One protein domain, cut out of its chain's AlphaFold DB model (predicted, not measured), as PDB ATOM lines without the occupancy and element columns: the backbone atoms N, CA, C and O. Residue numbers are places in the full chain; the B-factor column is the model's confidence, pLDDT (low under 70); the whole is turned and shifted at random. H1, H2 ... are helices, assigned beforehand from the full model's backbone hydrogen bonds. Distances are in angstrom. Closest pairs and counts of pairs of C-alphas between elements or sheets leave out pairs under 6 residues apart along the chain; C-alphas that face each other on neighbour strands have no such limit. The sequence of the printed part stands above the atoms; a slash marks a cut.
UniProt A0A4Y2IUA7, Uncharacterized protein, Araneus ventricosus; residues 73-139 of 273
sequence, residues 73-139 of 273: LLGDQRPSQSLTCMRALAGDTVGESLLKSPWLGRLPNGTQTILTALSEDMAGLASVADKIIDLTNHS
ATOM      1  N   LEU A  73     215.355 206.276 247.907       49.47
ATOM      2  CA  LEU A  73     216.340 205.260 248.295       49.47
ATOM      3  C   LEU A  73     216.249 203.946 247.495       49.47
ATOM      4  O   LEU A  73     216.909 202.977 247.857       49.47
ATOM      5  N   LEU A  74     215.407 203.866 246.457       51.22
ATOM      6  CA  LEU A  74     215.062 202.578 245.845       51.22
ATOM      7  C   LEU A  74     214.609 202.663 244.379       51.22
ATOM      8  O   LEU A  74     213.681 201.973 243.973       51.22
ATOM      9  N   GLY A  75     215.278 203.484 243.566       50.06
ATOM     10  CA  GLY A  75     215.103 203.425 242.108       50.06
ATOM     11  C   GLY A  75     215.575 202.094 241.505       50.06
ATOM     12  O   GLY A  75     214.921 201.567 240.613       50.06
ATOM     13  N   ASP A  76     216.646 201.506 242.062       55.31
ATOM     14  CA  ASP A  76     217.402 200.437 241.386       55.31
ATOM     15  C   ASP A  76     217.821 199.269 242.309       55.31
ATOM     16  O   ASP A  76     218.627 198.421 241.921       55.31
ATOM     17  N   GLN A  77     217.357 199.227 243.564       61.66
ATOM     18  CA  GLN A  77     217.899 198.277 244.544       61.66
ATOM     19  C   GLN A  77     217.229 196.904 244.501       61.66
ATOM     20  O   GLN A  77     216.008 196.775 244.397       61.66
ATOM     21  N   ARG A  78     218.059 195.867 244.654       73.19
ATOM     22  CA  ARG A  78     217.629 194.469 244.735       73.19
ATOM     23  C   ARG A  78     216.631 194.252 245.891       73.19
ATOM     24  O   ARG A  78     216.812 194.836 246.962       73.19
ATOM     25  N   PRO A  79     215.607 193.400 245.724       75.75
ATOM     26  CA  PRO A  79     214.672 192.996 246.778       75.75
ATOM     27  C   PRO A  79     215.314 192.604 248.117       75.75
ATOM     28  O   PRO A  79     214.747 192.892 249.171       75.75
ATOM     29  N   SER A  80     216.503 191.998 248.106       81.38
ATOM     30  CA  SER A  80     217.284 191.717 249.322       81.38
ATOM     31  C   SER A  80     217.836 192.968 250.015       81.38
ATOM     32  O   SER A  80     217.831 193.075 251.248       81.38
ATOM     33  N   GLN A  81     218.285 193.951 249.237       78.94
ATOM     34  CA  GLN A  81     218.785 195.229 249.741       78.94
ATOM     35  C   GLN A  81     217.645 196.058 250.332       78.94
ATOM     36  O   GLN A  81     217.821 196.671 251.384       78.94
ATOM     37  N   SER A  82     216.455 195.996 249.728       76.75
ATOM     38  CA  SER A  82     215.270 196.683 250.244       76.75
ATOM     39  C   SER A  82     214.854 196.160 251.625       76.75
ATOM     40  O   SER A  82     214.592 196.965 252.520       76.75
ATOM     41  N   LEU A  83     214.914 194.840 251.858       78.56
ATOM     42  CA  LEU A  83     214.726 194.258 253.196       78.56
ATOM     43  C   LEU A  83     215.791 194.686 254.187       78.56
ATOM     44  O   LEU A  83     215.472 195.035 255.323       78.56
ATOM     45  N   THR A  84     217.052 194.655 253.765       79.62
ATOM     46  CA  THR A  84     218.179 195.036 254.619       79.62
ATOM     47  C   THR A  84     218.041 196.490 255.063       79.62
ATOM     48  O   THR A  84     218.233 196.809 256.235       79.62
ATOM     49  N   CYS A  85     217.627 197.365 254.148       73.12
ATOM     50  CA  CYS A  85     217.401 198.770 254.436       73.12
ATOM     51  C   CYS A  85     216.184 198.983 255.348       73.12
ATOM     52  O   CYS A  85     216.267 199.726 256.324       73.12
ATOM     53  N   MET A  86     215.078 198.271 255.100       73.25
ATOM     54  CA  MET A  86     213.903 198.304 255.977       73.25
ATOM     55  C   MET A  86     214.233 197.828 257.396       73.25
ATOM     56  O   MET A  86     213.787 198.449 258.355       73.25
ATOM     57  N   ARG A  87     215.059 196.786 257.544       75.69
ATOM     58  CA  ARG A  87     215.530 196.304 258.850       75.69
ATOM     59  C   ARG A  87     216.445 197.323 259.536       75.69
ATOM     60  O   ARG A  87     216.268 197.590 260.719       75.69
ATOM     61  N   ALA A  88     217.372 197.936 258.799       73.75
ATOM     62  CA  ALA A  88     218.265 198.965 259.333       73.75
ATOM     63  C   ALA A  88     217.507 200.212 259.827       73.75
ATOM     64  O   ALA A  88     217.887 200.801 260.836       73.75
ATOM     65  N   LEU A  89     216.426 200.596 259.138       67.31
ATOM     66  CA  LEU A  89     215.569 201.724 259.517       67.31
ATOM     67  C   LEU A  89     214.607 201.390 260.666       67.31
ATOM     68  O   LEU A  89     214.319 202.252 261.493       67.31
ATOM     69  N   ALA A  90     214.092 200.161 260.710       65.62
ATOM     70  CA  ALA A  90     213.137 199.722 261.723       65.62
ATOM     71  C   ALA A  90     213.797 199.327 263.059       65.62
ATOM     72  O   ALA A  90     213.135 199.374 264.097       65.62
ATOM     73  N   GLY A  91     215.083 198.958 263.036       63.66
ATOM     74  CA  GLY A  91     215.795 198.388 264.181       63.66
ATOM     75  C   GLY A  91     215.300 196.981 264.549       63.66
ATOM     76  O   GLY A  91     214.305 196.493 264.013       63.66
ATOM     77  N   ASP A  92     215.967 196.329 265.508       64.88
ATOM     78  CA  ASP A  92     215.615 194.976 266.003       64.88
ATOM     79  C   ASP A  92     214.242 194.899 266.702       64.88
ATOM     80  O   ASP A  92     213.786 193.837 267.119       64.88
ATOM     81  N   THR A  93     213.556 196.031 266.839       55.66
ATOM     82  CA  THR A  93     212.263 196.163 267.513       55.66
ATOM     83  C   THR A  93     211.066 195.724 266.668       55.66
ATOM     84  O   THR A  93     209.988 195.507 267.221       55.66
ATOM     85  N   VAL A  94     211.214 195.583 265.344       64.19
ATOM     86  CA  VAL A  94     210.099 195.238 264.443       64.19
ATOM     87  C   VAL A  94     210.214 193.790 263.966       64.19
ATOM     88  O   VAL A  94     211.144 193.426 263.252       64.19
ATOM     89  N   GLY A  95     209.231 192.965 264.338       67.50
ATOM     90  CA  GLY A  95     209.162 191.558 263.940       67.50
ATOM     91  C   GLY A  95     208.997 191.356 262.429       67.50
ATOM     92  O   GLY A  95     208.343 192.142 261.740       67.50
ATOM     93  N   GLU A  96     209.554 190.260 261.908       71.44
ATOM     94  CA  GLU A  96     209.626 189.976 260.464       71.44
ATOM     95  C   GLU A  96     208.257 189.917 259.767       71.44
ATOM     96  O   GLU A  96     208.132 190.298 258.602       71.44
ATOM     97  N   SER A  97     207.211 189.508 260.488       68.38
ATOM     98  CA  SER A  97     205.830 189.464 259.989       68.38
ATOM     99  C   SER A  97     205.294 190.845 259.602       68.38
ATOM    100  O   SER A  97     204.545 190.967 258.631       68.38
ATOM    101  N   LEU A  98     205.713 191.889 260.318       69.31
ATOM    102  CA  LEU A  98     205.300 193.269 260.073       69.31
ATOM    103  C   LEU A  98     206.095 193.918 258.940       69.31
ATOM    104  O   LEU A  98     205.585 194.827 258.293       69.31
ATOM    105  N   LEU A  99     207.308 193.431 258.661       74.88
ATOM    106  CA  LEU A  99     208.121 193.866 257.521       74.88
ATOM    107  C   LEU A  99     207.700 193.175 256.217       74.88
ATOM    108  O   LEU A  99     207.805 193.772 255.147       74.88
ATOM    109  N   LYS A 100     207.174 191.945 256.301       76.75
ATOM    110  CA  LYS A 100     206.790 191.127 255.141       76.75
ATOM    111  C   LYS A 100     205.692 191.769 254.292       76.75
ATOM    112  O   LYS A 100     205.832 191.826 253.077       76.75
ATOM    113  N   SER A 101     204.628 192.281 254.912       76.94
ATOM    114  CA  SER A 101     203.522 192.948 254.202       76.94
ATOM    115  C   SER A 101     203.965 194.202 253.418       76.94
ATOM    116  O   SER A 101     203.778 194.237 252.199       76.94
ATOM    117  N   PRO A 102     204.621 195.206 254.041       72.25
ATOM    118  CA  PRO A 102     205.085 196.394 253.329       72.25
ATOM    119  C   PRO A 102     206.217 196.105 252.341       72.25
ATOM    120  O   PRO A 102     206.348 196.841 251.368       72.25
ATOM    121  N   TRP A 103     207.026 195.065 252.554       80.81
ATOM    122  CA  TRP A 103     208.035 194.650 251.580       80.81
ATOM    123  C   TRP A 103     207.421 193.965 250.355       80.81
ATOM    124  O   TRP A 103     207.725 194.356 249.231       80.81
ATOM    125  N   LEU A 104     206.505 193.008 250.549       77.00
ATOM    126  CA  LEU A 104     205.787 192.359 249.447       77.00
ATOM    127  C   LEU A 104     205.014 193.387 248.626       77.00
ATOM    128  O   LEU A 104     205.128 193.387 247.406       77.00
ATOM    129  N   GLY A 105     204.318 194.319 249.286       73.56
ATOM    130  CA  GLY A 105     203.584 195.397 248.621       73.56
ATOM    131  C   GLY A 105     204.451 196.344 247.778       73.56
ATOM    132  O   GLY A 105     203.904 197.137 247.018       73.56
ATOM    133  N   ARG A 106     205.785 196.268 247.888       71.38
ATOM    134  CA  ARG A 106     206.744 197.060 247.099       71.38
ATOM    135  C   ARG A 106     207.318 196.317 245.890       71.38
ATOM    136  O   ARG A 106     207.963 196.955 245.064       71.38
ATOM    137  N   LEU A 107     207.122 195.004 245.773       77.25
ATOM    138  CA  LEU A 107     207.648 194.212 244.655       77.25
ATOM    139  C   LEU A 107     206.699 194.233 243.446       77.25
ATOM    140  O   LEU A 107     205.502 194.442 243.624       77.25
ATOM    141  N   PRO A 108     207.175 193.976 242.215       78.31
ATOM    142  CA  PRO A 108     206.298 193.812 241.055       78.31
ATOM    143  C   PRO A 108     205.274 192.685 241.257       78.31
ATOM    144  O   PRO A 108     205.597 191.645 241.835       78.31
ATOM    145  N   ASN A 109     204.053 192.849 240.730       76.19
ATOM    146  CA  ASN A 109     202.946 191.900 240.938       76.19
ATOM    147  C   ASN A 109     203.314 190.445 240.597       76.19
ATOM    148  O   ASN A 109     202.959 189.536 241.342       76.19
ATOM    149  N   GLY A 110     204.066 190.222 239.512       78.38
ATOM    150  CA  GLY A 110     204.513 188.881 239.121       78.38
ATOM    151  C   GLY A 110     205.413 188.217 240.168       78.38
ATOM    152  O   GLY A 110     205.290 187.023 240.428       78.38
ATOM    153  N   THR A 111     206.262 188.998 240.835       81.06
ATOM    154  CA  THR A 111     207.125 188.528 241.923       81.06
ATOM    155  C   THR A 111     206.308 188.253 243.187       81.06
ATOM    156  O   THR A 111     206.517 187.233 243.840       81.06
ATOM    157  N   GLN A 112     205.330 189.108 243.511       85.19
ATOM    158  CA  GLN A 112     204.477 188.945 244.696       85.19
ATOM    159  C   GLN A 112     203.689 187.633 244.678       85.19
ATOM    160  O   GLN A 112     203.637 186.940 245.692       85.19
ATOM    161  N   THR A 113     203.086 187.272 243.541       77.94
ATOM    162  CA  THR A 113     202.280 186.045 243.423       77.94
ATOM    163  C   THR A 113     203.115 184.796 243.695       77.94
ATOM    164  O   THR A 113     202.677 183.904 244.417       77.94
ATOM    165  N   ILE A 114     204.341 184.763 243.169       81.12
ATOM    166  CA  ILE A 114     205.264 183.637 243.338       81.12
ATOM    167  C   ILE A 114     205.744 183.560 244.792       81.12
ATOM    168  O   ILE A 114     205.671 182.504 245.413       81.12
ATOM    169  N   LEU A 115     206.165 184.689 245.367       82.50
ATOM    170  CA  LEU A 115     206.653 184.756 246.749       82.50
ATOM    171  C   LEU A 115     205.564 184.480 247.790       82.50
ATOM    172  O   LEU A 115     205.857 183.928 248.843       82.50
ATOM    173  N   THR A 116     204.307 184.836 247.516       80.19
ATOM    174  CA  THR A 116     203.184 184.553 248.429       80.19
ATOM    175  C   THR A 116     202.862 183.060 248.477       80.19
ATOM    176  O   THR A 116     202.437 182.559 249.516       80.19
ATOM    177  N   ALA A 117     203.093 182.339 247.377       78.00
ATOM    178  CA  ALA A 117     202.943 180.888 247.327       78.00
ATOM    179  C   ALA A 117     204.088 180.144 248.044       78.00
ATOM    180  O   ALA A 117     203.920 178.988 248.430       78.00
ATOM    181  N   LEU A 118     205.236 180.801 248.248       79.12
ATOM    182  CA  LEU A 118     206.394 180.254 248.952       79.12
ATOM    183  C   LEU A 118     206.292 180.532 250.458       79.12
ATOM    184  O   LEU A 118     206.320 181.674 250.922       79.12
ATOM    185  N   SER A 119     206.224 179.470 251.257       70.12
ATOM    186  CA  SER A 119     206.262 179.539 252.722       70.12
ATOM    187  C   SER A 119     207.700 179.608 253.261       70.12
ATOM    188  O   SER A 119     208.059 178.843 254.155       70.12
ATOM    189  N   GLU A 120     208.539 180.473 252.690       76.56
ATOM    190  CA  GLU A 120     209.941 180.642 253.102       76.56
ATOM    191  C   GLU A 120     210.108 181.717 254.190       76.56
ATOM    192  O   GLU A 120     209.212 182.532 254.454       76.56
ATOM    193  N   ASP A 121     211.274 181.694 254.836       79.31
ATOM    194  CA  ASP A 121     211.740 182.727 255.755       79.31
ATOM    195  C   ASP A 121     212.049 184.032 254.998       79.31
ATOM    196  O   ASP A 121     212.240 184.051 253.782       79.31
ATOM    197  N   MET A 122     212.072 185.168 255.699       77.94
ATOM    198  CA  MET A 122     212.221 186.478 255.044       77.94
ATOM    199  C   MET A 122     213.542 186.634 254.284       77.94
ATOM    200  O   MET A 122     213.576 187.283 253.239       77.94
ATOM    201  N   ALA A 123     214.620 186.025 254.779       79.38
ATOM    202  CA  ALA A 123     215.906 186.030 254.091       79.38
ATOM    203  C   ALA A 123     215.873 185.178 252.807       79.38
ATOM    204  O   ALA A 123     216.363 185.632 251.768       79.38
ATOM    205  N   GLY A 124     215.249 183.992 252.852       80.69
ATOM    206  CA  GLY A 124     215.014 183.137 251.684       80.69
ATOM    207  C   GLY A 124     214.160 183.826 250.622       80.69
ATOM    208  O   GLY A 124     214.593 183.953 249.473       80.69
ATOM    209  N   LEU A 125     213.033 184.418 251.035       84.00
ATOM    210  CA  LEU A 125     212.133 185.198 250.177       84.00
ATOM    211  C   LEU A 125     212.863 186.323 249.436       84.00
ATOM    212  O   LEU A 125     212.640 186.507 248.242       84.00
ATOM    213  N   ALA A 126     213.753 187.059 250.108       84.38
ATOM    214  CA  ALA A 126     214.545 188.111 249.468       84.38
ATOM    215  C   ALA A 126     215.491 187.573 248.389       84.38
ATOM    216  O   ALA A 126     215.584 188.143 247.305       84.38
ATOM    217  N   SER A 127     216.167 186.458 248.667       84.69
ATOM    218  CA  SER A 127     217.054 185.800 247.704       84.69
ATOM    219  C   SER A 127     216.278 185.242 246.503       84.69
ATOM    220  O   SER A 127     216.724 185.354 245.360       84.69
ATOM    221  N   VAL A 128     215.092 184.665 246.725       83.06
ATOM    222  CA  VAL A 128     214.218 184.198 245.638       83.06
ATOM    223  C   VAL A 128     213.693 185.375 244.816       83.06
ATOM    224  O   VAL A 128     213.679 185.301 243.589       83.06
ATOM    225  N   ALA A 129     213.330 186.483 245.461       83.50
ATOM    226  CA  ALA A 129     212.907 187.705 244.787       83.50
ATOM    227  C   ALA A 129     214.009 188.271 243.875       83.50
ATOM    228  O   ALA A 129     213.722 188.618 242.730       83.50
ATOM    229  N   ASP A 130     215.261 188.299 244.341       85.69
ATOM    230  CA  ASP A 130     216.415 188.714 243.532       85.69
ATOM    231  C   ASP A 130     216.574 187.833 242.286       85.69
ATOM    232  O   ASP A 130     216.700 188.351 241.177       85.69
ATOM    233  N   LYS A 131     216.486 186.504 242.444       82.69
ATOM    234  CA  LYS A 131     216.561 185.554 241.320       82.69
ATOM    235  C   LYS A 131     215.429 185.754 240.319       82.69
ATOM    236  O   LYS A 131     215.664 185.679 239.116       82.69
ATOM    237  N   ILE A 132     214.206 186.000 240.798       81.00
ATOM    238  CA  ILE A 132     213.059 186.291 239.932       81.00
ATOM    239  C   ILE A 132     213.328 187.574 239.147       81.00
ATOM    240  O   ILE A 132     213.127 187.577 237.939       81.00
ATOM    241  N   ILE A 133     213.809 188.641 239.786       77.94
ATOM    242  CA  ILE A 133     214.102 189.902 239.091       77.94
ATOM    243  C   ILE A 133     215.216 189.733 238.059       77.94
ATOM    244  O   ILE A 133     215.039 190.180 236.927       77.94
ATOM    245  N   ASP A 134     216.306 189.042 238.397       77.62
ATOM    246  CA  ASP A 134     217.374 188.745 237.441       77.62
ATOM    247  C   ASP A 134     216.791 187.970 236.233       77.62
ATOM    248  O   ASP A 134     216.943 188.396 235.091       77.62
ATOM    249  N   LEU A 135     215.988 186.920 236.453       70.94
ATOM    250  CA  LEU A 135     215.329 186.156 235.378       70.94
ATOM    251  C   LEU A 135     214.321 186.974 234.553       70.94
ATOM    252  O   LEU A 135     214.195 186.759 233.347       70.94
ATOM    253  N   THR A 136     213.616 187.919 235.177       68.31
ATOM    254  CA  THR A 136     212.615 188.770 234.510       68.31
ATOM    255  C   THR A 136     213.278 189.879 233.686       68.31
ATOM    256  O   THR A 136     212.729 190.313 232.679       68.31
ATOM    257  N   ASN A 137     214.490 190.302 234.056       61.72
ATOM    258  CA  ASN A 137     215.294 191.239 233.269       61.72
ATOM    259  C   ASN A 137     215.956 190.569 232.049       61.72
ATOM    260  O   ASN A 137     216.309 191.249 231.085       61.72
ATOM    261  N   HIS A 138     216.102 189.240 232.059       49.84
ATOM    262  CA  HIS A 138     216.721 188.465 230.979       49.84
ATOM    263  C   HIS A 138     215.727 187.877 229.958       49.84
ATOM    264  O   HIS A 138     216.153 187.398 228.909       49.84
ATOM    265  N   SER A 139     214.413 187.951 230.191       53.78
ATOM    266  CA  SER A 139     213.393 187.442 229.257       53.78
ATOM    267  C   SER A 139     213.104 188.355 228.053       53.78
ATOM    268  O   SER A 139     212.331 187.973 227.179       53.78
TER     269      SER A 139
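Overview. This is residues 73 to 139 of the 273 residues of an uncharacterized protein of Araneus ventricosus (UniProt A0A4Y2IUA7). Four helices stand in a loose ring: H4, the longest, packs on H1 and on H3, H2 packs on H1 across the ring from H4, and H2 and H3 come close without clearly touching. The helices that touch cross at steep tilts, and the late part of H4 runs on past H1. The printed part has 67 residues with four named helices, H1 to H4 in chain order, and no named strand; its class is all helix. It is compact, with a radius of gyration of the C-alphas of 11.6 A and spans of 39 by 27 by 17 A.

Arrangement. H1, residues 79 to 90, touches H2, residues 96 to 104, with residues 82 to 87 alone, at a steep tilt of 51 degrees, opposite ways; their closest C-alphas, those of Leu 83 and Trp 103, are 6.9 A apart. H2 is close to but not clearly touching H3, residues 109 to 117; the closest C-alphas, those of Leu 104 and Gln 112, are 6.0 A apart. H3 and H4, residues 122 to 138, form a helical hairpin and touch at a steep tilt of 38 degrees, with the C-alphas of Leu 115 and Leu 125 closest at 6.5 A. Residues 123 to 130 of H4 touch residues 79 to 83 of H1, closest at the C-alphas of Ser 80 and Ala 126, 4.5 A. H1 and H3 are apart. In H1 and H4 every O i to N i+4 pair is within hydrogen-bond range; in H2 3 of 5 are, in H3 4 of 5.

Along the chain. H1 begins at C-alpha 79 (214.672, 192.996, 246.778) and is 16.5 A long. H2 measures 11.9 A and H3 12.7 A. H4 measures 24.6 A and ends at C-alpha 138 (216.721, 188.465, 230.979).

Size, cuts and confidence. The C-alphas farthest apart, Thr 93 and Ser 139, are 39.3 A apart. The printed part has no cut, and its three links are tight. pLDDT is under 70 at residues 73 to 77, 89 to 95, 97 to 98 and 136 to 139.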